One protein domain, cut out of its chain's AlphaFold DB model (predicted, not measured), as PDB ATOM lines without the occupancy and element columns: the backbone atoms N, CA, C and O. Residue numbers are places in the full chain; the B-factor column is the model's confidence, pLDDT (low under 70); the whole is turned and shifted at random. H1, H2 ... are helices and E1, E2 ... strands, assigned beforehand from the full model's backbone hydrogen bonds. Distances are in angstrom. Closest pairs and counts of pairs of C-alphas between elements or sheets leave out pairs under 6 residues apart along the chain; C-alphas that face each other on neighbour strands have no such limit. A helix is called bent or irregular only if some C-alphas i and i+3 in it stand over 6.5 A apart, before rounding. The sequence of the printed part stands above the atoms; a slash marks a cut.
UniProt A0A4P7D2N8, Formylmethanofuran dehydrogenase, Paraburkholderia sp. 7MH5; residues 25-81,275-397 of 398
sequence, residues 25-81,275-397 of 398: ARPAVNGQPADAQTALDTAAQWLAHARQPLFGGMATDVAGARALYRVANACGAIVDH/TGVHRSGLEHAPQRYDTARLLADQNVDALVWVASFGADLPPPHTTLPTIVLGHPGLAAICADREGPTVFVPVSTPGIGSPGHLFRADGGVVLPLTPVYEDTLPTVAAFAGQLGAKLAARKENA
ATOM      1  N   ALA A  25      45.997  65.427  94.349       93.88
ATOM      2  CA  ALA A  25      46.662  66.706  94.545       93.88
ATOM      3  C   ALA A  25      48.014  66.734  93.827       93.88
ATOM      4  O   ALA A  25      48.754  65.751  93.806       93.88
ATOM      5  N   ARG A  26      48.337  67.887  93.244       95.75
ATOM      6  CA  ARG A  26      49.579  68.101  92.500       95.75
ATOM      7  C   ARG A  26      50.485  69.076  93.245       95.75
ATOM      8  O   ARG A  26      49.974  69.912  93.993       95.75
ATOM      9  N   PRO A  27      51.809  68.987  93.043       98.38
ATOM     10  CA  PRO A  27      52.720  70.024  93.493       98.38
ATOM     11  C   PRO A  27      52.344  71.394  92.926       98.38
ATOM     12  O   PRO A  27      51.728  71.498  91.862       98.38
ATOM     13  N   ALA A  28      52.749  72.446  93.626       98.50
ATOM     14  CA  ALA A  28      52.600  73.817  93.166       98.50
ATOM     15  C   ALA A  28      53.830  74.651  93.531       98.50
ATOM     16  O   ALA A  28      54.460  74.428  94.566       98.50
ATOM     17  N   VAL A  29      54.153  75.631  92.694       98.50
ATOM     18  CA  VAL A  29      55.184  76.639  92.952       98.50
ATOM     19  C   VAL A  29      54.524  78.009  92.861       98.50
ATOM     20  O   VAL A  29      53.947  78.354  91.834       98.50
ATOM     21  N   ASN A  30      54.581  78.782  93.945       97.06
ATOM     22  CA  ASN A  30      53.962  80.104  94.082       97.06
ATOM     23  C   ASN A  30      52.479  80.105  93.662       97.06
ATOM     24  O   ASN A  30      52.045  80.915  92.844       97.06
ATOM     25  N   GLY A  31      51.724  79.122  94.161       95.19
ATOM     26  CA  GLY A  31      50.299  78.940  93.861       95.19
ATOM     27  C   GLY A  31      49.983  78.382  92.468       95.19
ATOM     28  O   GLY A  31      48.831  78.045  92.207       95.19
ATOM     29  N   GLN A  32      50.974  78.223  91.584       96.94
ATOM     30  CA  GLN A  32      50.773  77.661  90.247       96.94
ATOM     31  C   GLN A  32      51.047  76.151  90.235       96.94
ATOM     32  O   GLN A  32      52.092  75.735  90.744       96.94
ATOM     33  N   PRO A  33      50.163  75.317  89.653       97.31
ATOM     34  CA  PRO A  33      50.412  73.886  89.508       97.31
ATOM     35  C   PRO A  33      51.749  73.602  88.815       97.31
ATOM     36  O   PRO A  33      52.073  74.214  87.799       97.31
ATOM     37  N   ALA A  34      52.503  72.645  89.346       97.69
ATOM     38  CA  ALA A  34      53.801  72.235  88.828       97.69
ATOM     39  C   ALA A  34      53.911  70.706  88.786       97.69
ATOM     40  O   ALA A  34      53.224  69.990  89.522       97.69
ATOM     41  N   ASP A  35      54.789  70.188  87.929       97.00
ATOM     42  CA  ASP A  35      55.176  68.782  88.004       97.00
ATOM     43  C   ASP A  35      56.137  68.522  89.181       97.00
ATOM     44  O   ASP A  35      56.714  69.436  89.783       97.00
ATOM     45  N   ALA A  36      56.292  67.245  89.537       96.50
ATOM     46  CA  ALA A  36      57.131  66.834  90.661       96.50
ATOM     47  C   ALA A  36      58.606  67.224  90.471       96.50
ATOM     48  O   ALA A  36      59.281  67.550  91.448       96.50
ATOM     49  N   GLN A  37      59.095  67.219  89.228       97.69
ATOM     50  CA  GLN A  37      60.488  67.512  88.915       97.69
ATOM     51  C   GLN A  37      60.796  68.999  89.124       97.69
ATOM     52  O   GLN A  37      61.774  69.335  89.787       97.69
ATOM     53  N   THR A  38      59.908  69.877  88.661       98.44
ATOM     54  CA  THR A  38      59.964  71.331  88.834       98.44
ATOM     55  C   THR A  38      59.909  71.713  90.309       98.44
ATOM     56  O   THR A  38      60.725  72.516  90.772       98.44
ATOM     57  N   ALA A  39      58.994  71.113  91.079       98.44
ATOM     58  CA  ALA A  39      58.907  71.353  92.519       98.44
ATOM     59  C   ALA A  39      60.195  70.917  93.241       98.44
ATOM     60  O   ALA A  39      60.740  71.661  94.058       98.44
ATOM     61  N   LEU A  40      60.723  69.740  92.893       98.62
ATOM     62  CA  LEU A  40      61.963  69.204  93.447       98.62
ATOM     63  C   LEU A  40      63.186  70.073  93.101       98.62
ATOM     64  O   LEU A  40      64.011  70.347  93.974       98.62
ATOM     65  N   ASP A  41      63.312  70.519  91.851       98.44
ATOM     66  CA  ASP A  41      64.419  71.369  91.402       98.44
ATOM     67  C   ASP A  41      64.390  72.748  92.055       98.44
ATOM     68  O   ASP A  41      65.436  73.239  92.489       98.44
ATOM     69  N   THR A  42      63.198  73.334  92.191       98.56
ATOM     70  CA  THR A  42      62.998  74.613  92.881       98.56
ATOM     71  C   THR A  42      63.357  74.490  94.364       98.56
ATOM     72  O   THR A  42      64.137  75.290  94.879       98.56
ATOM     73  N   ALA A  43      62.883  73.436  95.041       98.62
ATOM     74  CA  ALA A  43      63.222  73.168  96.438       98.62
ATOM     75  C   ALA A  43      64.737  72.985  96.641       98.62
ATOM     76  O   ALA A  43      65.325  73.576  97.550       98.62
ATOM     77  N   ALA A  44      65.393  72.210  95.769       98.38
ATOM     78  CA  ALA A  44      66.839  72.008  95.812       98.38
ATOM     79  C   ALA A  44      67.609  73.312  95.567       98.38
ATOM     80  O   ALA A  44      68.619  73.561  96.223       98.38
ATOM     81  N   GLN A  45      67.138  74.154  94.642       97.69
ATOM     82  CA  GLN A  45      67.735  75.459  94.386       97.69
ATOM     83  C   GLN A  45      67.646  76.363  95.617       97.69
ATOM     84  O   GLN A  45      68.662  76.941  95.993       97.69
ATOM     85  N   TRP A  46      66.478  76.477  96.253       98.12
ATOM     86  CA  TRP A  46      66.307  77.337  97.429       98.12
ATOM     87  C   TRP A  46      67.194  76.888  98.588       98.12
ATOM     88  O   TRP A  46      67.923  77.702  99.148       98.12
ATOM     89  N   LEU A  47      67.228  75.586  98.885       97.94
ATOM     90  CA  LEU A  47      68.084  75.057  99.950       97.94
ATOM     91  C   LEU A  47      69.582  75.162  99.649       97.94
ATOM     92  O   LEU A  47      70.366  75.295 100.580       97.94
ATOM     93  N   ALA A  48      69.994  75.112  98.379       96.12
ATOM     94  CA  ALA A  48      71.397  75.295  98.010       96.12
ATOM     95  C   ALA A  48      71.892  76.739  98.220       96.12
ATOM     96  O   ALA A  48      73.089  76.941  98.410       96.12
ATOM     97  N   HIS A  49      70.990  77.727  98.173       95.88
ATOM     98  CA  HIS A  49      71.313  79.139  98.412       95.88
ATOM     99  C   HIS A  49      71.083  79.570  99.867       95.88
ATOM    100  O   HIS A  49      71.582  80.622 100.268       95.88
ATOM    101  N   ALA A  50      70.346  78.779 100.649       96.81
ATOM    102  CA  ALA A  50      70.098  79.047 102.058       96.81
ATOM    103  C   ALA A  50      71.391  78.932 102.878       96.81
ATOM    104  O   ALA A  50      72.180  77.998 102.721       96.81
ATOM    105  N   ARG A  51      71.599  79.889 103.778       95.38
ATOM    106  CA  ARG A  51      72.722  79.947 104.717       95.38
ATOM    107  C   ARG A  51      72.363  79.321 106.056       95.38
ATOM    108  O   ARG A  51      73.249  78.762 106.694       95.38
ATOM    109  N   GLN A  52      71.105  79.441 106.481       96.50
ATOM    110  CA  GLN A  52      70.605  78.867 107.727       96.50
ATOM    111  C   GLN A  52      69.131  78.455 107.567       96.50
ATOM    112  O   GLN A  52      68.230  79.121 108.089       96.50
ATOM    113  N   PRO A  53      68.863  77.356 106.837       98.31
ATOM    114  CA  PRO A  53      67.510  76.844 106.683       98.31
ATOM    115  C   PRO A  53      66.962  76.279 108.004       98.31
ATOM    116  O   PRO A  53      67.675  75.643 108.784       98.31
ATOM    117  N   LEU A  54      65.659  76.453 108.220       98.75
ATOM    118  CA  LEU A  54      64.901  75.828 109.304       98.75
ATOM    119  C   LEU A  54      64.057  74.678 108.765       98.75
ATOM    120  O   LEU A  54      63.265  74.862 107.849       98.75
ATOM    121  N   PHE A  55      64.181  73.503 109.367       98.81
ATOM    122  CA  PHE A  55      63.297  72.365 109.166       98.81
ATOM    123  C   PHE A  55      62.317  72.361 110.334       98.81
ATOM    124  O   PHE A  55      62.638  71.899 111.428       98.81
ATOM    125  N   GLY A  56      61.155  72.964 110.095       98.44
ATOM    126  CA  GLY A  56      60.069  73.139 111.048       98.44
ATOM    127  C   GLY A  56      58.871  72.249 110.725       98.44
ATOM    128  O   GLY A  56      58.807  71.577 109.691       98.44
ATOM    129  N   GLY A  57      57.890  72.241 111.623       98.12
ATOM    130  CA  GLY A  57      56.719  71.375 111.513       98.12
ATOM    131  C   GLY A  57      57.097  69.954 111.900       98.12
ATOM    132  O   GLY A  57      56.679  69.481 112.952       98.12
ATOM    133  N   MET A  58      57.964  69.331 111.096       98.56
ATOM    134  CA  MET A  58      58.538  67.995 111.271       98.56
ATOM    135  C   MET A  58      57.504  66.924 111.636       98.56
ATOM    136  O   MET A  58      57.867  65.886 112.179       98.56
ATOM    137  N   ALA A  59      56.236  67.144 111.300       98.44
ATOM    138  CA  ALA A  59      55.151  66.232 111.596       98.44
ATOM    139  C   ALA A  59      55.171  65.098 110.571       98.44
ATOM    140  O   ALA A  59      54.582  65.203 109.492       98.44
ATOM    141  N   THR A  60      55.942  64.056 110.881       98.62
ATOM    142  CA  THR A  60      56.200  62.906 110.014       98.62
ATOM    143  C   THR A  60      56.561  61.657 110.827       98.62
ATOM    144  O   THR A  60      56.664  61.692 112.054       98.62
ATOM    145  N   ASP A  61      56.719  60.527 110.146       98.56
ATOM    146  CA  ASP A  61      57.083  59.251 110.751       98.56
ATOM    147  C   ASP A  61      58.613  59.088 110.889       98.56
ATOM    148  O   ASP A  61      59.405  59.954 110.506       98.56
ATOM    149  N   VAL A  62      59.057  57.949 111.431       98.56
ATOM    150  CA  VAL A  62      60.494  57.652 111.582       98.56
ATOM    151  C   VAL A  62      61.241  57.691 110.241       98.56
ATOM    152  O   VAL A  62      62.370  58.187 110.183       98.56
ATOM    153  N   ALA A  63      60.655  57.182 109.152       98.69
ATOM    154  CA  ALA A  63      61.319  57.174 107.848       98.69
ATOM    155  C   ALA A  63      61.491  58.598 107.294       98.69
ATOM    156  O   ALA A  63      62.587  58.949 106.840       98.69
ATOM    157  N   GLY A  64      60.446  59.427 107.386       98.75
ATOM    158  CA  GLY A  64      60.489  60.839 107.018       98.75
ATOM    159  C   GLY A  64      61.542  61.606 107.814       98.75
ATOM    160  O   GLY A  64      62.401  62.259 107.220       98.75
ATOM    161  N   ALA A  65      61.559  61.452 109.142       98.62
ATOM    162  CA  ALA A  65      62.536  62.108 110.011       98.62
ATOM    163  C   ALA A  65      63.987  61.704 109.675       98.62
ATOM    164  O   ALA A  65      64.860  62.569 109.584       98.62
ATOM    165  N   ARG A  66      64.253  60.415 109.407       98.69
ATOM    166  CA  ARG A  66      65.585  59.933 108.984       98.69
ATOM    167  C   ARG A  66      66.040  60.568 107.673       98.69
ATOM    168  O   ARG A  66      67.206  60.941 107.548       98.69
ATOM    169  N   ALA A  67      65.150  60.648 106.685       98.75
ATOM    170  CA  ALA A  67      65.477  61.216 105.384       98.75
ATOM    171  C   ALA A  67      65.711  62.730 105.480       98.75
ATOM    172  O   ALA A  67      66.724  63.223 104.992       98.75
ATOM    173  N   LEU A  68      64.833  63.451 106.182       98.75
ATOM    174  CA  LEU A  68      64.957  64.892 106.397       98.75
ATOM    175  C   LEU A  68      66.211  65.257 107.187       98.75
ATOM    176  O   LEU A  68      66.879  66.219 106.825       98.75
ATOM    177  N   TYR A  69      66.597  64.467 108.194       98.12
ATOM    178  CA  TYR A  69      67.843  64.702 108.922       98.12
ATOM    179  C   TYR A  69      69.075  64.625 108.003       98.12
ATOM    180  O   TYR A  69      70.004  65.418 108.144       98.12
ATOM    181  N   ARG A  70      69.087  63.733 107.002       97.31
ATOM    182  CA  ARG A  70      70.170  63.690 105.998       97.31
ATOM    183  C   ARG A  70      70.190  64.943 105.124       97.31
ATOM    184  O   ARG A  70      71.269  65.457 104.845       97.31
ATOM    185  N   VAL A  71      69.022  65.452 104.729       98.25
ATOM    186  CA  VAL A  71      68.922  66.721 103.987       98.25
ATOM    187  C   VAL A  71      69.415  67.883 104.853       98.25
ATOM    188  O   VAL A  71      70.242  68.662 104.390       98.25
ATOM    189  N   ALA A  72      69.002  67.946 106.122       97.25
ATOM    190  CA  ALA A  72      69.463  68.942 107.087       97.25
ATOM    191  C   ALA A  72      70.992  68.929 107.256       97.25
ATOM    192  O   ALA A  72      71.611  69.990 107.303       97.25
ATOM    193  N   ASN A  73      71.623  67.748 107.268       95.38
ATOM    194  CA  ASN A  73      73.087  67.634 107.258       95.38
ATOM    195  C   ASN A  73      73.713  68.153 105.959       95.38
ATOM    196  O   ASN A  73      74.783  68.758 105.979       95.38
ATOM    197  N   ALA A  74      73.058  67.930 104.820       94.75
ATOM    198  CA  ALA A  74      73.560  68.391 103.536       94.75
ATOM    199  C   ALA A  74      73.500  69.923 103.397       94.75
ATOM    200  O   ALA A  74      74.404  70.489 102.784       94.75
ATOM    201  N   CYS A  75      72.490  70.600 103.949       95.31
ATOM    202  CA  CYS A  75      72.338  72.056 103.824       95.31
ATOM    203  C   CYS A  75      72.694  72.864 105.083       95.31
ATOM    204  O   CYS A  75      72.716  74.085 105.005       95.31
ATOM    205  N   GLY A  76      73.020  72.220 106.207       96.19
ATOM    206  CA  GLY A  76      73.361  72.908 107.454       96.19
ATOM    207  C   GLY A  76      72.143  73.560 108.114       96.19
ATOM    208  O   GLY A  76      72.078  74.779 108.243       96.19
ATOM    209  N   ALA A  77      71.146  72.748 108.468       97.94
ATOM    210  CA  ALA A  77      69.859  73.235 108.953       97.94
ATOM    211  C   ALA A  77      69.672  73.137 110.472       97.94
ATOM    212  O   ALA A  77      70.231  72.263 111.138       97.94
ATOM    213  N   ILE A  78      68.780  73.978 110.995       98.62
ATOM    214  CA  ILE A  78      68.181  73.813 112.323       98.62
ATOM    215  C   ILE A  78      66.942  72.931 112.195       98.62
ATOM    216  O   ILE A  78      66.152  73.130 111.276       98.62
ATOM    217  N   VAL A  79      66.750  71.976 113.106       98.56
ATOM    218  CA  VAL A  79      65.589  71.071 113.081       98.56
ATOM    219  C   VAL A  79      64.761  71.211 114.356       98.56
ATOM    220  O   VAL A  79      65.265  70.981 115.455       98.56
ATOM    221  N   ASP A  80      63.480  71.547 114.215       98.50
ATOM    222  CA  ASP A  80      62.514  71.669 115.313       98.50
ATOM    223  C   ASP A  80      61.132  71.147 114.878       98.50
ATOM    224  O   ASP A  80      60.801  71.088 113.694       98.50
ATOM    225  N   HIS A  81      60.319  70.727 115.843       98.19
ATOM    226  CA  HIS A  81      58.968  70.221 115.594       98.19
ATOM    227  C   HIS A  81      57.932  71.310 115.876       98.19
ATOM    228  O   HIS A  81      58.165  72.173 116.721       98.19
ATOM    229  N   THR A 275      68.298  71.101 117.466       97.38
ATOM    230  CA  THR A 275      69.704  70.917 117.136       97.38
ATOM    231  C   THR A 275      69.956  71.517 115.760       97.38
ATOM    232  O   THR A 275      69.222  71.246 114.807       97.38
ATOM    233  N   GLY A 276      70.969  72.372 115.685       96.94
ATOM    234  CA  GLY A 276      71.503  72.936 114.455       96.94
ATOM    235  C   GLY A 276      72.648  72.081 113.941       96.94
ATOM    236  O   GLY A 276      73.534  71.699 114.710       96.94
ATOM    237  N   VAL A 277      72.630  71.776 112.646       95.50
ATOM    238  CA  VAL A 277      73.762  71.165 111.956       95.50
ATOM    239  C   VAL A 277      74.593  72.269 111.320       95.50
ATOM    240  O   VAL A 277      74.130  72.944 110.407       95.50
ATOM    241  N   HIS A 278      75.835  72.430 111.772       92.88
ATOM    242  CA  HIS A 278      76.757  73.447 111.272       92.88
ATOM    243  C   HIS A 278      78.034  72.811 110.739       92.88
ATOM    244  O   HIS A 278      78.364  71.666 111.044       92.88
ATOM    245  N   ARG A 279      78.821  73.580 109.978       85.31
ATOM    246  CA  ARG A 279      80.146  73.129 109.510       85.31
ATOM    247  C   ARG A 279      81.103  72.807 110.664       85.31
ATOM    248  O   ARG A 279      81.970  71.958 110.504       85.31
ATOM    249  N   SER A 280      80.952  73.485 111.803       89.25
ATOM    250  CA  SER A 280      81.733  73.263 113.026       89.25
ATOM    251  C   SER A 280      81.263  72.061 113.851       89.25
ATOM    252  O   SER A 280      81.926  71.707 114.823       89.25
ATOM    253  N   GLY A 281      80.141  71.438 113.485       93.62
ATOM    254  CA  GLY A 281      79.534  70.335 114.219       93.62
ATOM    255  C   GLY A 281      78.078  70.604 114.584       93.62
ATOM    256  O   GLY A 281      77.429  71.505 114.052       93.62
ATOM    257  N   LEU A 282      77.558  69.781 115.489       97.00
ATOM    258  CA  LEU A 282      76.190  69.897 115.977       97.00
ATOM    259  C   LEU A 282      76.129  70.861 117.160       97.00
ATOM    260  O   LEU A 282      76.967  70.805 118.059       97.00
ATOM    261  N   GLU A 283      75.103  71.703 117.188       97.38
ATOM    262  CA  GLU A 283      74.824  72.596 118.307       97.38
ATOM    263  C   GLU A 283      73.405  72.342 118.814       97.38
ATOM    264  O   GLU A 283      72.442  72.486 118.065       97.38
ATOM    265  N   HIS A 284      73.253  71.964 120.083       97.06
ATOM    266  CA  HIS A 284      71.943  71.865 120.723       97.06
ATOM    267  C   HIS A 284      71.689  73.126 121.547       97.06
ATOM    268  O   HIS A 284      72.422  73.417 122.492       97.06
ATOM    269  N   ALA A 285      70.669  73.898 121.173       96.06
ATOM    270  CA  ALA A 285      70.363  75.173 121.814       96.06
ATOM    271  C   ALA A 285      68.843  75.388 121.899       96.06
ATOM    272  O   ALA A 285      68.289  76.183 121.134       96.06
ATOM    273  N   PRO A 286      68.143  74.702 122.823       93.81
ATOM    274  CA  PRO A 286      66.686  74.590 122.807       93.81
ATOM    275  C   PRO A 286      65.943  75.922 122.955       93.81
ATOM    276  O   PRO A 286      64.821  76.048 122.468       93.81
ATOM    277  N   GLN A 287      66.538  76.941 123.577       92.38
ATOM    278  CA  GLN A 287      65.943  78.278 123.667       92.38
ATOM    279  C   GLN A 287      66.175  79.109 122.397       92.38
ATOM    280  O   GLN A 287      65.293  79.865 121.996       92.38
ATOM    281  N   ARG A 288      67.349  78.980 121.757       95.12
ATOM    282  CA  ARG A 288      67.686  79.732 120.533       95.12
ATOM    283  C   ARG A 288      67.021  79.142 119.297       95.12
ATOM    284  O   ARG A 288      66.605  79.891 118.424       95.12
ATOM    285  N   TYR A 289      66.914  77.820 119.240       97.62
ATOM    286  CA  TYR A 289      66.402  77.072 118.092       97.62
ATOM    287  C   TYR A 289      64.911  76.739 118.200       97.62
ATOM    288  O   TYR A 289      64.430  75.784 117.600       97.62
ATOM    289  N   ASP A 290      64.171  77.537 118.969       97.00
ATOM    290  CA  ASP A 290      62.712  77.543 118.956       97.00
ATOM    291  C   ASP A 290      62.202  78.129 117.631       97.00
ATOM    292  O   ASP A 290      62.546  79.258 117.282       97.00
ATOM    293  N   THR A 291      61.366  77.380 116.905       97.62
ATOM    294  CA  THR A 291      60.822  77.793 115.596       97.62
ATOM    295  C   THR A 291      60.205  79.192 115.607       97.62
ATOM    296  O   THR A 291      60.516  80.009 114.743       97.62
ATOM    297  N   ALA A 292      59.336  79.494 116.580       95.94
ATOM    298  CA  ALA A 292      58.645  80.782 116.617       95.94
ATOM    299  C   ALA A 292      59.632  81.929 116.861       95.94
ATOM    300  O   ALA A 292      59.527  82.975 116.226       95.94
ATOM    301  N   ARG A 293      60.619  81.707 117.736       96.56
ATOM    302  CA  ARG A 293      61.692  82.667 117.992       96.56
ATOM    303  C   ARG A 293      62.561  82.900 116.756       96.56
ATOM    304  O   ARG A 293      62.806  84.046 116.410       96.56
ATOM    305  N   LEU A 294      63.011  81.837 116.087       97.81
ATOM    306  CA  LEU A 294      63.852  81.944 114.887       97.81
ATOM    307  C   LEU A 294      63.176  82.760 113.783       97.81
ATOM    308  O   LEU A 294      63.836  83.569 113.135       97.81
ATOM    309  N   LEU A 295      61.871  82.555 113.593       97.38
ATOM    310  CA  LEU A 295      61.079  83.298 112.617       97.38
ATOM    311  C   LEU A 295      60.864  84.757 113.041       97.38
ATOM    312  O   LEU A 295      61.033  85.647 112.213       97.38
ATOM    313  N   ALA A 296      60.529  85.008 114.310       96.62
ATOM    314  CA  ALA A 296      60.318  86.362 114.829       96.62
ATOM    315  C   ALA A 296      61.599  87.213 114.780       96.62
ATOM    316  O   ALA A 296      61.555  88.370 114.370       96.62
ATOM    317  N   ASP A 297      62.737  86.618 115.141       97.00
ATOM    318  CA  ASP A 297      64.048  87.272 115.147       97.00
ATOM    319  C   ASP A 297      64.693  87.318 113.739       97.00
ATOM    320  O   ASP A 297      65.799  87.834 113.598       97.00
ATOM    321  N   GLN A 298      64.043  86.764 112.703       95.81
ATOM    322  CA  GLN A 298      64.567  86.649 111.328       95.81
ATOM    323  C   GLN A 298      65.952  85.978 111.245       95.81
ATOM    324  O   GLN A 298      66.790  86.313 110.409       95.81
ATOM    325  N   ASN A 299      66.192  84.986 112.105       96.75
ATOM    326  CA  ASN A 299      67.467  84.270 112.199       96.75
ATOM    327  C   ASN A 299      67.596  83.113 111.194       96.75
ATOM    328  O   ASN A 299      68.536  82.329 111.280       96.75
ATOM    329  N   VAL A 300      66.644  82.942 110.280       98.19
ATOM    330  CA  VAL A 300      66.621  81.862 109.281       98.19
ATOM    331  C   VAL A 300      66.200  82.439 107.936       98.19
ATOM    332  O   VAL A 300      65.428  83.395 107.896       98.19
ATOM    333  N   ASP A 301      66.714  81.883 106.842       98.19
ATOM    334  CA  ASP A 301      66.538  82.440 105.492       98.19
ATOM    335  C   ASP A 301      65.745  81.544 104.528       98.19
ATOM    336  O   ASP A 301      65.370  81.977 103.440       98.19
ATOM    337  N   ALA A 302      65.422  80.320 104.945       98.56
ATOM    338  CA  ALA A 302      64.490  79.430 104.264       98.56
ATOM    339  C   ALA A 302      63.782  78.524 105.277       98.56
ATOM    340  O   ALA A 302      64.341  78.186 106.325       98.56
ATOM    341  N   LEU A 303      62.564  78.094 104.950       98.81
ATOM    342  CA  LEU A 303      61.769  77.191 105.777       98.81
ATOM    343  C   LEU A 303      61.414  75.924 104.997       98.81
ATOM    344  O   LEU A 303      60.827  75.992 103.925       98.81
ATOM    345  N   VAL A 304      61.701  74.756 105.560       98.88
ATOM    346  CA  VAL A 304      61.066  73.492 105.185       98.88
ATOM    347  C   VAL A 304      60.009  73.199 106.240       98.88
ATOM    348  O   VAL A 304      60.349  73.010 107.403       98.88
ATOM    349  N   TRP A 305      58.735  73.183 105.856       98.88
ATOM    350  CA  TRP A 305      57.622  72.867 106.749       98.88
ATOM    351  C   TRP A 305      57.043  71.496 106.420       98.88
ATOM    352  O   TRP A 305      56.584  71.262 105.303       98.88
ATOM    353  N   VAL A 306      57.045  70.587 107.392       98.88
ATOM    354  CA  VAL A 306      56.558  69.214 107.205       98.88
ATOM    355  C   VAL A 306      55.307  68.984 108.041       98.88
ATOM    356  O   VAL A 306      55.340  69.152 109.259       98.88
ATOM    357  N   ALA A 307      54.219  68.591 107.378       98.56
ATOM    358  CA  ALA A 307      52.896  68.394 107.967       98.56
ATOM    359  C   ALA A 307      52.148  67.241 107.275       98.56
ATOM    360  O   ALA A 307      51.177  67.465 106.555       98.56
ATOM    361  N   SER A 308      52.609  65.995 107.449       98.00
ATOM    362  CA  SER A 308      52.077  64.850 106.692       98.00
ATOM    363  C   SER A 308      50.830  64.194 107.292       98.00
ATOM    364  O   SER A 308      50.250  63.333 106.637       98.00
ATOM    365  N   PHE A 309      50.412  64.545 108.515       97.00
ATOM    366  CA  PHE A 309      49.294  63.872 109.202       97.00
ATOM    367  C   PHE A 309      47.917  64.506 108.980       97.00
ATOM    368  O   PHE A 309      46.919  63.792 109.019       97.00
ATOM    369  N   GLY A 310      47.842  65.813 108.722       94.19
ATOM    370  CA  GLY A 310      46.568  66.498 108.510       94.19
ATOM    371  C   GLY A 310      46.732  67.955 108.089       94.19
ATOM    372  O   GLY A 310      47.841  68.488 108.055       94.19
ATOM    373  N   ALA A 311      45.610  68.596 107.762       94.81
ATOM    374  CA  ALA A 311      45.560  70.001 107.351       94.81
ATOM    375  C   ALA A 311      45.539  70.994 108.532       94.81
ATOM    376  O   ALA A 311      45.721  72.189 108.326       94.81
ATOM    377  N   ASP A 312      45.381  70.504 109.765       94.75
ATOM    378  CA  ASP A 312      45.300  71.324 110.985       94.75
ATOM    379  C   ASP A 312      46.666  71.896 111.434       94.75
ATOM    380  O   ASP A 312      46.770  72.503 112.499       94.75
ATOM    381  N   LEU A 313      47.720  71.704 110.630       96.69
ATOM    382  CA  LEU A 313      49.078  72.182 110.895       96.69
ATOM    383  C   LEU A 313      49.619  73.037 109.730       96.69
ATOM    384  O   LEU A 313      50.557  72.627 109.029       96.69
ATOM    385  N   PRO A 314      49.034  74.224 109.480       97.31
ATOM    386  CA  PRO A 314      49.486  75.099 108.407       97.31
ATOM    387  C   PRO A 314      50.906  75.631 108.667       97.31
ATOM    388  O   PRO A 314      51.305  75.796 109.825       97.31
ATOM    389  N   PRO A 315      51.684  75.926 107.609       97.50
ATOM    390  CA  PRO A 315      52.978  76.581 107.759       97.50
ATOM    391  C   PRO A 315      52.820  77.968 108.409       97.50
ATOM    392  O   PRO A 315      51.874  78.689 108.080       97.50
ATOM    393  N   PRO A 316      53.754  78.396 109.278       96.75
ATOM    394  CA  PRO A 316      53.682  79.691 109.949       96.75
ATOM    395  C   PRO A 316      53.696  80.848 108.945       96.75
ATOM    396  O   PRO A 316      54.267  80.736 107.854       96.75
ATOM    397  N   HIS A 317      53.081  81.974 109.305       94.94
ATOM    398  CA  HIS A 317      53.100  83.186 108.485       94.94
ATOM    399  C   HIS A 317      54.518  83.767 108.440       94.94
ATOM    400  O   HIS A 317      55.082  84.139 109.465       94.94
ATOM    401  N   THR A 318      55.110  83.791 107.248       95.88
ATOM    402  CA  THR A 318      56.438  84.349 106.988       95.88
ATOM    403  C   THR A 318      56.588  84.637 105.495       95.88
ATOM    404  O   THR A 318      55.953  83.977 104.668       95.88
ATOM    405  N   THR A 319      57.436  85.603 105.152       96.25
ATOM    406  CA  THR A 319      57.801  85.955 103.771       96.25
ATOM    407  C   THR A 319      58.991  85.145 103.245       96.25
ATOM    408  O   THR A 319      59.351  85.271 102.076       96.25
ATOM    409  N   LEU A 320      59.601  84.303 104.089       97.50
ATOM    410  CA  LEU A 320      60.731  83.457 103.710       97.50
ATOM    411  C   LEU A 320      60.343  82.440 102.620       97.50
ATOM    412  O   LEU A 320      59.233  81.893 102.670       97.50
ATOM    413  N   PRO A 321      61.269  82.093 101.703       98.44
ATOM    414  CA  PRO A 321      61.109  80.942 100.824       98.44
ATOM    415  C   PRO A 321      60.757  79.686 101.628       98.44
ATOM    416  O   PRO A 321      61.523  79.250 102.491       98.44
ATOM    417  N   THR A 322      59.577  79.121 101.370       98.81
ATOM    418  CA  THR A 322      59.003  78.024 102.157       98.81
ATOM    419  C   THR A 322      58.739  76.795 101.284       98.81
ATOM    420  O   THR A 322      57.951  76.845 100.345       98.81
ATOM    421  N   ILE A 323      59.352  75.661 101.614       98.88
ATOM    422  CA  ILE A 323      59.083  74.349 101.014       98.88
ATOM    423  C   ILE A 323      58.160  73.582 101.960       98.88
ATOM    424  O   ILE A 323      58.565  73.211 103.059       98.88
ATOM    425  N   VAL A 324      56.922  73.332 101.552       98.88
ATOM    426  CA  VAL A 324      55.920  72.617 102.341       98.88
ATOM    427  C   VAL A 324      55.786  71.186 101.832       98.88
ATOM    428  O   VAL A 324      55.369  70.971 100.695       98.88
ATOM    429  N   LEU A 325      56.095  70.209 102.685       98.88
ATOM    430  CA  LEU A 325      55.796  68.791 102.471       98.88
ATOM    431  C   LEU A 325      54.578  68.442 103.328       98.88
ATOM    432  O   LEU A 325      54.709  68.212 104.534       98.88
ATOM    433  N   GLY A 326      53.386  68.488 102.741       97.94
ATOM    434  CA  GLY A 326      52.152  68.591 103.520       97.94
ATOM    435  C   GLY A 326      51.016  67.688 103.065       97.94
ATOM    436  O   GLY A 326      50.972  67.229 101.925       97.94
ATOM    437  N   HIS A 327      50.059  67.479 103.966       97.69
ATOM    438  CA  HIS A 327      48.765  66.889 103.648       97.69
ATOM    439  C   HIS A 327      48.093  67.660 102.490       97.69
ATOM    440  O   HIS A 327      48.129  68.895 102.491       97.69
ATOM    441  N   PRO A 328      47.426  66.987 101.531       96.69
ATOM    442  CA  PRO A 328      46.756  67.636 100.397       96.69
ATOM    443  C   PRO A 328      45.825  68.801 100.754       96.69
ATOM    444  O   PRO A 328      45.735  69.770 100.006       96.69
ATOM    445  N   GLY A 329      45.171  68.744 101.918       96.31
ATOM    446  CA  GLY A 329      44.299  69.817 102.414       96.31
ATOM    447  C   GLY A 329      45.004  71.153 102.702       96.31
ATOM    448  O   GLY A 329      44.327  72.157 102.886       96.31
ATOM    449  N   LEU A 330      46.340  71.198 102.705       97.56
ATOM    450  CA  LEU A 330      47.117  72.434 102.860       97.56
ATOM    451  C   LEU A 330      47.296  73.219 101.551       97.56
ATOM    452  O   LEU A 330      47.816  74.333 101.593       97.56
ATOM    453  N   ALA A 331      46.876  72.674 100.402       96.94
ATOM    454  CA  ALA A 331      47.140  73.263  99.088       96.94
ATOM    455  C   ALA A 331      46.636  74.710  98.955       96.94
ATOM    456  O   ALA A 331      47.394  75.572  98.519       96.94
ATOM    457  N   ALA A 332      45.394  74.988  99.373       96.19
ATOM    458  CA  ALA A 332      44.807  76.329  99.296       96.19
ATOM    459  C   ALA A 332      45.577  77.334 100.166       96.19
ATOM    460  O   ALA A 332      46.025  78.365  99.679       96.19
ATOM    461  N   ILE A 333      45.844  76.967 101.425       96.50
ATOM    462  CA  ILE A 333      46.625  77.801 102.351       96.50
ATOM    463  C   ILE A 333      48.016  78.086 101.782       96.50
ATOM    464  O   ILE A 333      48.511  79.195 101.928       96.50
ATOM    465  N   CYS A 334      48.656  77.104 101.138       97.44
ATOM    466  CA  CYS A 334      49.976  77.284 100.534       97.44
ATOM    467  C   CYS A 334      49.946  78.142  99.263       97.44
ATOM    468  O   CYS A 334      50.932  78.823  98.989       97.44
ATOM    469  N   ALA A 335      48.854  78.108  98.497       96.12
ATOM    470  CA  ALA A 335      48.686  78.931  97.303       96.12
ATOM    471  C   ALA A 335      48.514  80.419  97.642       96.12
ATOM    472  O   ALA A 335      49.037  81.260  96.918       96.12
ATOM    473  N   ASP A 336      47.865  80.721  98.769       94.88
ATOM    474  CA  ASP A 336      47.574  82.089  99.219       94.88
ATOM    475  C   ASP A 336      48.697  82.713 100.077       94.88
ATOM    476  O   ASP A 336      48.542  83.808 100.621       94.88
ATOM    477  N   ARG A 337      49.845  82.035 100.243       95.44
ATOM    478  CA  ARG A 337      50.980  82.578 101.013       95.44
ATOM    479  C   ARG A 337      51.622  83.763 100.295       95.44
ATOM    480  O   ARG A 337      51.908  83.704  99.106       95.44
ATOM    481  N   GLU A 338      51.965  84.793 101.066       90.69
ATOM    482  CA  GLU A 338      52.641  86.000 100.564       90.69
ATOM    483  C   GLU A 338      54.095  85.752 100.112       90.69
ATOM    484  O   GLU A 338      54.599  86.442  99.228       90.69
ATOM    485  N   GLY A 339      54.791  84.789 100.728       94.94
ATOM    486  CA  GLY A 339      56.186  84.455 100.422       94.94
ATOM    487  C   GLY A 339      56.341  83.366  99.348       94.94
ATOM    488  O   GLY A 339      55.415  82.571  99.140       94.94
ATOM    489  N   PRO A 340      57.525  83.253  98.706       98.19
ATOM    490  CA  PRO A 340      57.795  82.187  97.748       98.19
ATOM    491  C   PRO A 340      57.519  80.817  98.368       98.19
ATOM    492  O   PRO A 340      58.046  80.495  99.433       98.19
ATOM    493  N   THR A 341      56.694  80.004  97.711       98.75
ATOM    494  CA  THR A 341      56.240  78.722  98.256       98.75
ATOM    495  C   THR A 341      56.393  77.591  97.243       98.75
ATOM    496  O   THR A 341      55.904  77.687  96.123       98.75
ATOM    497  N   VAL A 342      57.025  76.488  97.643       98.81
ATOM    498  CA  VAL A 342      56.926  75.194  96.955       98.81
ATOM    499  C   VAL A 342      56.035  74.305  97.808       98.81
ATOM    500  O   VAL A 342      56.404  73.976  98.930       98.81
ATOM    501  N   PHE A 343      54.879  73.901  97.299       98.81
ATOM    502  CA  PHE A 343      54.008  72.930  97.953       98.81
ATOM    503  C   PHE A 343      54.146  71.570  97.276       98.81
ATOM    504  O   PHE A 343      53.993  71.451  96.060       98.81
ATOM    505  N   VAL A 344      54.406  70.537  98.073       98.81
ATOM    506  CA  VAL A 344      54.441  69.142  97.638       98.81
ATOM    507  C   VAL A 344      53.441  68.360  98.486       98.81
ATOM    508  O   VAL A 344      53.680  68.176  99.686       98.81
ATOM    509  N   PRO A 345      52.324  67.889  97.900       98.44
ATOM    510  CA  PRO A 345      51.431  66.984  98.599       98.44
ATOM    511  C   PRO A 345      52.151  65.655  98.837       98.44
ATOM    512  O   PRO A 345      52.723  65.074  97.912       98.44
ATOM    513  N   VAL A 346      52.133  65.181 100.079       98.50
ATOM    514  CA  VAL A 346      52.762  63.915 100.477       98.50
ATOM    515  C   VAL A 346      51.730  62.941 101.025       98.50
ATOM    516  O   VAL A 346      50.708  63.345 101.580       98.50
ATOM    517  N   SER A 347      52.023  61.650 100.893       97.75
ATOM    518  CA  SER A 347      51.200  60.596 101.477       97.75
ATOM    519  C   SER A 347      51.242  60.642 103.008       97.75
ATOM    520  O   SER A 347      52.313  60.799 103.604       97.75
ATOM    521  N   THR A 348      50.084  60.465 103.649       97.75
ATOM    522  CA  THR A 348      49.973  60.347 105.109       97.75
ATOM    523  C   THR A 348      50.346  58.933 105.573       97.75
ATOM    524  O   THR A 348      49.675  57.970 105.172       97.75
ATOM    525  N   PRO A 349      51.350  58.777 106.459       97.50
ATOM    526  CA  PRO A 349      51.679  57.483 107.054       97.50
ATOM    527  C   PRO A 349      50.490  56.907 107.835       97.50
ATOM    528  O   PRO A 349      49.880  57.597 108.650       97.50
ATOM    529  N   GLY A 350      50.158  55.640 107.593       95.50
ATOM    530  CA  GLY A 350      48.992  54.952 108.156       95.50
ATOM    531  C   GLY A 350      47.677  55.176 107.412       95.50
ATOM    532  O   GLY A 350      46.689  54.532 107.748       95.50
ATOM    533  N   ILE A 351      47.651  56.038 106.391       96.06
ATOM    534  CA  ILE A 351      46.501  56.179 105.488       96.06
ATOM    535  C   ILE A 351      46.881  55.724 104.085       96.06
ATOM    536  O   ILE A 351      46.297  54.767 103.587       96.06
ATOM    537  N   GLY A 352      47.871  56.379 103.481       96.00
ATOM    538  CA  GLY A 352      48.294  56.129 102.105       96.00
ATOM    539  C   GLY A 352      49.625  55.378 101.971       96.00
ATOM    540  O   GLY A 352      49.962  54.857 100.910       96.00
ATOM    541  N   SER A 353      50.407  55.321 103.050       97.12
ATOM    542  CA  SER A 353      51.721  54.674 103.078       97.12
ATOM    543  C   SER A 353      51.991  54.012 104.432       97.12
ATOM    544  O   SER A 353      51.412  54.423 105.441       97.12
ATOM    545  N   PRO A 354      52.845  52.976 104.498       97.75
ATOM    546  CA  PRO A 354      53.277  52.420 105.774       97.75
ATOM    547  C   PRO A 354      54.181  53.406 106.522       97.75
ATOM    548  O   PRO A 354      54.809  54.277 105.921       97.75
ATOM    549  N   GLY A 355      54.294  53.243 107.837       97.69
ATOM    550  CA  GLY A 355      55.169  54.083 108.653       97.69
ATOM    551  C   GLY A 355      55.375  53.538 110.056       97.69
ATOM    552  O   GLY A 355      54.819  52.506 110.421       97.69
ATOM    553  N   HIS A 356      56.179  54.240 110.851       98.06
ATOM    554  CA  HIS A 356      56.394  53.901 112.259       98.06
ATOM    555  C   HIS A 356      56.269  55.140 113.139       98.06
ATOM    556  O   HIS A 356      56.871  56.174 112.839       98.06
ATOM    557  N   LEU A 357      55.541  55.011 114.251       97.44
ATOM    558  CA  LEU A 357      55.430  56.054 115.268       97.44
ATOM    559  C   LEU A 357      55.758  55.530 116.659       97.44
ATOM    560  O   LEU A 357      55.366  54.429 117.028       97.44
ATOM    561  N   PHE A 358      56.425  56.351 117.457       96.06
ATOM    562  CA  PHE A 358      56.542  56.125 118.887       96.06
ATOM    563  C   PHE A 358      55.241  56.541 119.568       96.06
ATOM    564  O   PHE A 358      54.722  57.635 119.341       96.06
ATOM    565  N   ARG A 359      54.709  55.659 120.412       92.81
ATOM    566  CA  ARG A 359      53.561  55.972 121.264       92.81
ATOM    567  C   ARG A 359      53.961  57.002 122.328       92.81
ATOM    568  O   ARG A 359      55.134  57.119 122.664       92.81
ATOM    569  N   ALA A 360      52.979  57.717 122.878       87.81
ATOM    570  CA  ALA A 360      53.185  58.785 123.864       87.81
ATOM    571  C   ALA A 360      54.034  58.378 125.089       87.81
ATOM    572  O   ALA A 360      54.757  59.208 125.624       87.81
ATOM    573  N   ASP A 361      53.999  57.108 125.506       90.06
ATOM    574  CA  ASP A 361      54.818  56.575 126.604       90.06
ATOM    575  C   ASP A 361      56.261  56.203 126.198       90.06
ATOM    576  O   ASP A 361      57.011  55.648 126.997       90.06
ATOM    577  N   GLY A 362      56.664  56.493 124.957       81.88
ATOM    578  CA  GLY A 362      58.044  56.473 124.460       81.88
ATOM    579  C   GLY A 362      58.679  55.094 124.257       81.88
ATOM    580  O   GLY A 362      59.557  54.958 123.413       81.88
ATOM    581  N   GLY A 363      58.240  54.063 124.984       80.62
ATOM    582  CA  GLY A 363      58.832  52.720 124.943       80.62
ATOM    583  C   GLY A 363      58.305  51.800 123.836       80.62
ATOM    584  O   GLY A 363      58.819  50.698 123.667       80.62
ATOM    585  N   VAL A 364      57.273  52.215 123.092       91.31
ATOM    586  CA  VAL A 364      56.600  51.368 122.094       91.31
ATOM    587  C   VAL A 364      56.611  52.034 120.726       91.31
ATOM    588  O   VAL A 364      56.080  53.133 120.563       91.31
ATOM    589  N   VAL A 365      57.152  51.325 119.733       94.88
ATOM    590  CA  VAL A 365      57.041  51.679 118.315       94.88
ATOM    591  C   VAL A 365      55.839  50.955 117.720       94.88
ATOM    592  O   VAL A 365      55.741  49.732 117.786       94.88
ATOM    593  N   LEU A 366      54.914  51.717 117.149       94.62
ATOM    594  CA  LEU A 366      53.716  51.232 116.485       94.62
ATOM    595  C   LEU A 366      53.938  51.247 114.967       94.62
ATOM    596  O   LEU A 366      54.185  52.325 114.413       94.62
ATOM    597  N   PRO A 367      53.848  50.090 114.284       96.94
ATOM    598  CA  PRO A 367      53.770  50.071 112.834       96.94
ATOM    599  C   PRO A 367      52.411  50.625 112.395       96.94
ATOM    600  O   PRO A 367      51.374  50.329 112.994       96.94
ATOM    601  N   LEU A 368      52.424  51.435 111.345       96.50
ATOM    602  CA  LEU A 368      51.236  51.971 110.704       96.50
ATOM    603  C   LEU A 368      50.987  51.206 109.409       96.50
ATOM    604  O   LEU A 368      51.856  51.160 108.537       96.50
ATOM    605  N   THR A 369      49.791  50.644 109.285       94.94
ATOM    606  CA  THR A 369      49.338  49.963 108.070       94.94
ATOM    607  C   THR A 369      48.512  50.940 107.239       94.94
ATOM    608  O   THR A 369      47.594  51.542 107.796       94.94
ATOM    609  N   PRO A 370      48.811  51.118 105.941       95.00
ATOM    610  CA  PRO A 370      48.010  51.981 105.085       95.00
ATOM    611  C   PRO A 370      46.594  51.423 104.894       95.00
ATOM    612  O   PRO A 370      46.390  50.211 104.832       95.00
ATOM    613  N   VAL A 371      45.620  52.324 104.770       93.75
ATOM    614  CA  VAL A 371      44.230  52.004 104.413       93.75
ATOM    615  C   VAL A 371      44.100  51.773 102.904       93.75
ATOM    616  O   VAL A 371      43.321  50.925 102.475       93.75
ATOM    617  N   TYR A 372      44.874  52.506 102.104       93.19
ATOM    618  CA  TYR A 372      45.026  52.322 100.663       93.19
ATOM    619  C   TYR A 372      46.463  52.632 100.235       93.19
ATOM    620  O   TYR A 372      47.215  53.257 100.978       93.19
ATOM    621  N   GLU A 373      46.844  52.244  99.021       92.06
ATOM    622  CA  GLU A 373      48.116  52.663  98.428       92.06
ATOM    623  C   GLU A 373      47.965  54.030  97.759       92.06
ATOM    624  O   GLU A 373      47.149  54.206  96.854       92.06
ATOM    625  N   ASP A 374      48.728  55.012  98.232       92.50
ATOM    626  CA  ASP A 374      48.740  56.361  97.672       92.50
ATOM    627  C   ASP A 374      49.598  56.454  96.406       92.50
ATOM    628  O   ASP A 374      50.585  55.736  96.246       92.50
ATOM    629  N   THR A 375      49.272  57.406  95.536       93.25
ATOM    630  CA  THR A 375      50.135  57.793  94.410       93.25
ATOM    631  C   THR A 375      51.047  58.968  94.763       93.25
ATOM    632  O   THR A 375      51.997  59.257  94.032       93.25
ATOM    633  N   LEU A 376      50.782  59.648  95.883       96.75
ATOM    634  CA  LEU A 376      51.628  60.714  96.403       96.75
ATOM    635  C   LEU A 376      52.950  60.163  96.967       96.75
ATOM    636  O   LEU A 376      52.969  59.098  97.590       96.75
ATOM    637  N   PRO A 377      54.070  60.895  96.830       97.88
ATOM    638  CA  PRO A 377      55.327  60.485  97.440       97.88
ATOM    639  C   PRO A 377      55.226  60.526  98.969       97.88
ATOM    640  O   PRO A 377      54.565  61.388  99.549       97.88
ATOM    641  N   THR A 378      55.949  59.642  99.652       98.62
ATOM    642  CA  THR A 378      56.183  59.808 101.092       98.62
ATOM    643  C   THR A 378      57.155  60.963 101.337       98.62
ATOM    644  O   THR A 378      57.975  61.302 100.474       98.62
ATOM    645  N   VAL A 379      57.138  61.526 102.549       98.81
ATOM    646  CA  VAL A 379      58.148  62.509 102.987       98.81
ATOM    647  C   VAL A 379      59.563  61.956 102.788       98.81
ATOM    648  O   VAL A 379      60.438  62.655 102.280       98.81
ATOM    649  N   ALA A 380      59.777  60.681 103.127       98.75
ATOM    650  CA  ALA A 380      61.067  60.019 102.974       98.75
ATOM    651  C   ALA A 380      61.523  59.929 101.509       98.75
ATOM    652  O   ALA A 380      62.692  60.185 101.219       98.75
ATOM    653  N   ALA A 381      60.612  59.595 100.588       98.56
ATOM    654  CA  ALA A 381      60.920  59.489  99.165       98.56
ATOM    655  C   ALA A 381      61.318  60.848  98.573       98.56
ATOM    656  O   ALA A 381      62.367  60.957  97.936       98.56
ATOM    657  N   PHE A 382      60.531  61.898  98.841       98.75
ATOM    658  CA  PHE A 382      60.844  63.246  98.364       98.75
ATOM    659  C   PHE A 382      62.154  63.775  98.970       98.75
ATOM    660  O   PHE A 382      63.031  64.239  98.243       98.75
ATOM    661  N   ALA A 383      62.339  63.642 100.289       98.75
ATOM    662  CA  ALA A 383      63.563  64.070 100.965       98.75
ATOM    663  C   ALA A 383      64.806  63.311 100.461       98.75
ATOM    664  O   ALA A 383      65.879  63.900 100.336       98.75
ATOM    665  N   GLY A 384      64.671  62.026 100.115       98.56
ATOM    666  CA  GLY A 384      65.740  61.247  99.488       98.56
ATOM    667  C   GLY A 384      66.175  61.821  98.135       98.56
ATOM    668  O   GLY A 384      67.368  62.028  97.911       98.56
ATOM    669  N   GLN A 385      65.216  62.142  97.260       98.50
ATOM    670  CA  GLN A 385      65.496  62.770  95.962       98.50
ATOM    671  C   GLN A 385      66.102  64.172  96.121       98.50
ATOM    672  O   GLN A 385      67.041  64.535  95.410       98.50
ATOM    673  N   LEU A 386      65.607  64.942  97.092       98.44
ATOM    674  CA  LEU A 386      66.119  66.271  97.418       98.44
ATOM    675  C   LEU A 386      67.576  66.212  97.894       98.44
ATOM    676  O   LEU A 386      68.415  66.970  97.409       98.44
ATOM    677  N   GLY A 387      67.899  65.267  98.782       97.31
ATOM    678  CA  GLY A 387      69.264  65.028  99.247       97.31
ATOM    679  C   GLY A 387      70.223  64.665  98.110       97.31
ATOM    680  O   GLY A 387      71.309  65.235  98.026       97.31
ATOM    681  N   ALA A 388      69.805  63.785  97.193       96.62
ATOM    682  CA  ALA A 388      70.605  63.411  96.025       96.62
ATOM    683  C   ALA A 388      70.905  64.613  95.110       96.62
ATOM    684  O   ALA A 388      72.040  64.791  94.670       96.62
ATOM    685  N   LYS A 389      69.921  65.492  94.872       95.94
ATOM    686  CA  LYS A 389      70.139  66.715  94.082       95.94
ATOM    687  C   LYS A 389      71.069  67.715  94.755       95.94
ATOM    688  O   LYS A 389      71.870  68.347  94.068       95.94
ATOM    689  N   LEU A 390      70.971  67.876  96.073       95.06
ATOM    690  CA  LEU A 390      71.878  68.752  96.818       95.06
ATOM    691  C   LEU A 390      73.324  68.238  96.763       95.06
ATOM    692  O   LEU A 390      74.238  69.047  96.631       95.06
ATOM    693  N   ALA A 391      73.532  66.919  96.811       91.69
ATOM    694  CA  ALA A 391      74.854  66.313  96.652       91.69
ATOM    695  C   ALA A 391      75.440  66.570  95.251       91.69
ATOM    696  O   ALA A 391      76.522  67.141  95.145       91.69
ATOM    697  N   ALA A 392      74.683  66.275  94.188       90.00
ATOM    698  CA  ALA A 392      75.127  66.493  92.806       90.00
ATOM    699  C   ALA A 392      75.465  67.969  92.507       90.00
ATOM    700  O   ALA A 392      76.396  68.276  91.766       90.00
ATOM    701  N   ARG A 393      74.734  68.920  93.108       86.12
ATOM    702  CA  ARG A 393      75.034  70.357  92.973       86.12
ATOM    703  C   ARG A 393      76.346  70.761  93.647       86.12
ATOM    704  O   ARG A 393      76.998  71.672  93.150       86.12
ATOM    705  N   LYS A 394      76.720  70.118  94.757       81.00
ATOM    706  CA  LYS A 394      78.005  70.377  95.422       81.00
ATOM    707  C   LYS A 394      79.174  69.879  94.583       81.00
ATOM    708  O   LYS A 394      80.131  70.622  94.439       81.00
ATOM    709  N   GLU A 395      79.056  68.686  94.002       78.19
ATOM    710  CA  GLU A 395      80.082  68.109  93.118       78.19
ATOM    711  C   GLU A 395      80.342  68.981  91.885       78.19
ATOM    712  O   GLU A 395      81.485  69.133  91.482       78.19
ATOM    713  N   ASN A 396      79.304  69.610  91.325       73.50
ATOM    714  CA  ASN A 396      79.447  70.512  90.176       73.50
ATOM    715  C   ASN A 396      79.976  71.916  90.534       73.50
ATOM    716  O   ASN A 396      80.284  72.693  89.632       73.50
ATOM    717  N   ALA A 397      79.990  72.283  91.820       68.62
ATOM    718  CA  ALA A 397      80.447  73.591  92.299       68.62
ATOM    719  C   ALA A 397      81.892  73.570  92.833       68.62
ATOM    720  O   ALA A 397      82.477  74.638  93.025       68.62
TER     721      ALA A 397
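This is residues 25 to 81 and 275 to 397 of the 398 residues of the protein "Formylmethanofuran dehydrogenase" of Paraburkholderia sp. 7MH5 (UniProt A0A4P7D2N8). A parallel sheet of four strands, E1, E4, E5 and E6, makes the middle of three layers, with H1 and H2 over one face and the short H3 and H4 over the other. The longest helix, H5, starts at the sheet and runs outward, packing on H1 and H2, while two small hairpins lie at the rim: E2 and E3 past the edge strand E1, and E7 and E8 beyond the ends of the sheet's strands, where residues 359 to 364 stick out. The printed part has 180 residues, with five named helices and eight named strands in the order H1 E1 H2 E2 E3 H3 E4 E5 H4 E6 E7 E8 H5, of mixed class. It is compact, with a radius of gyration of the C-alphas of 15.6 A and spans of 41 by 41 by 34 A.

The largest sheet runs E1, residues 53 to 59, E4, 302 to 307, E5, 322 to 326, and E6, 341 to 345, all parallel. N 56 and O 304, 2.8 A, lie within hydrogen-bond range across E1 and E4, as do N 305 and O 323, 2.8 A, across E4 and E5, and N 324 and O 342, 2.7 A, across E5 and E6. H1, residues 36 to 49, is on this sheet at a height of 9.3 A, slantwise to the strands, over E5, E6 and, only just, with 3 of its C-alphas, E4; its closest C-alphas to E6 are Ala 39 and Val 342, 6.2 A. H2, residues 62 to 75, is on the same face at a height of 9.6 A, along the strands and over E1. H3, residues 291 to 296, and H4, residues 328 to 335, are on the opposite face, at heights of 10.0 A and 7.9 A. E5, H4 and E6 form a strand-helix-strand unit, two parallel neighbour strands joined through a helix, with a right-handed crossover. H5, residues 379 to 395, only grazes the sheet, with residues 379 to 383. It touches H2 at a shallow tilt of 20 degrees, the same way, closest at the C-alphas of Gly 64 and Ala 380, 4.2 A. It touches H1 at a steep tilt of 54 degrees, closest at Ala 44 and Leu 386, 6.0 A. E2, residues 275 to 278, and E3, 281 to 284, form a hairpin, with N 276 and O 283 at 2.8 A; residues 78 to 79 pair with residues 54 to 55 of E1 and with residues 275 to 276 of E2. E7, residues 355 to 358, and E8, 365 to 368, form another hairpin, with N 366 and O 357 at 2.8 A; the closest C-alphas of H2 and E7 are Val 62 and His 356, 5.6 A. In H1, H2, H3 and H5 every O i to N i+4 pair is within hydrogen-bond range; H4 has 2 of 4, and is irregular, with C-alphas 329 and 332 7.2 A apart.

H1 begins at C-alpha 36, (57.131, 66.834, 90.661), and is 20.3 A long. E1 follows, 17.0 A long, then H2, 20.2 A. After E2, E3 and H3 comes E4, 16.4 A long, from C-alpha 302 at (64.490, 79.430, 104.264). E5, H4, E6, E7 and E8 lead to H5, 24.7 A long, which ends at C-alpha 395, (80.082, 68.109, 93.118).

The two C-alphas farthest apart are those of Asp 361 and Asn 396, 46.1 A. Residues 82 to 274 are not printed, and C-alphas 81 and 275 are 10.9 A apart across the cut. The link from E4 to E5, residues 308 to 321, is long. The mean pLDDT of the printed part is 96.0, and residue 397 is under 70.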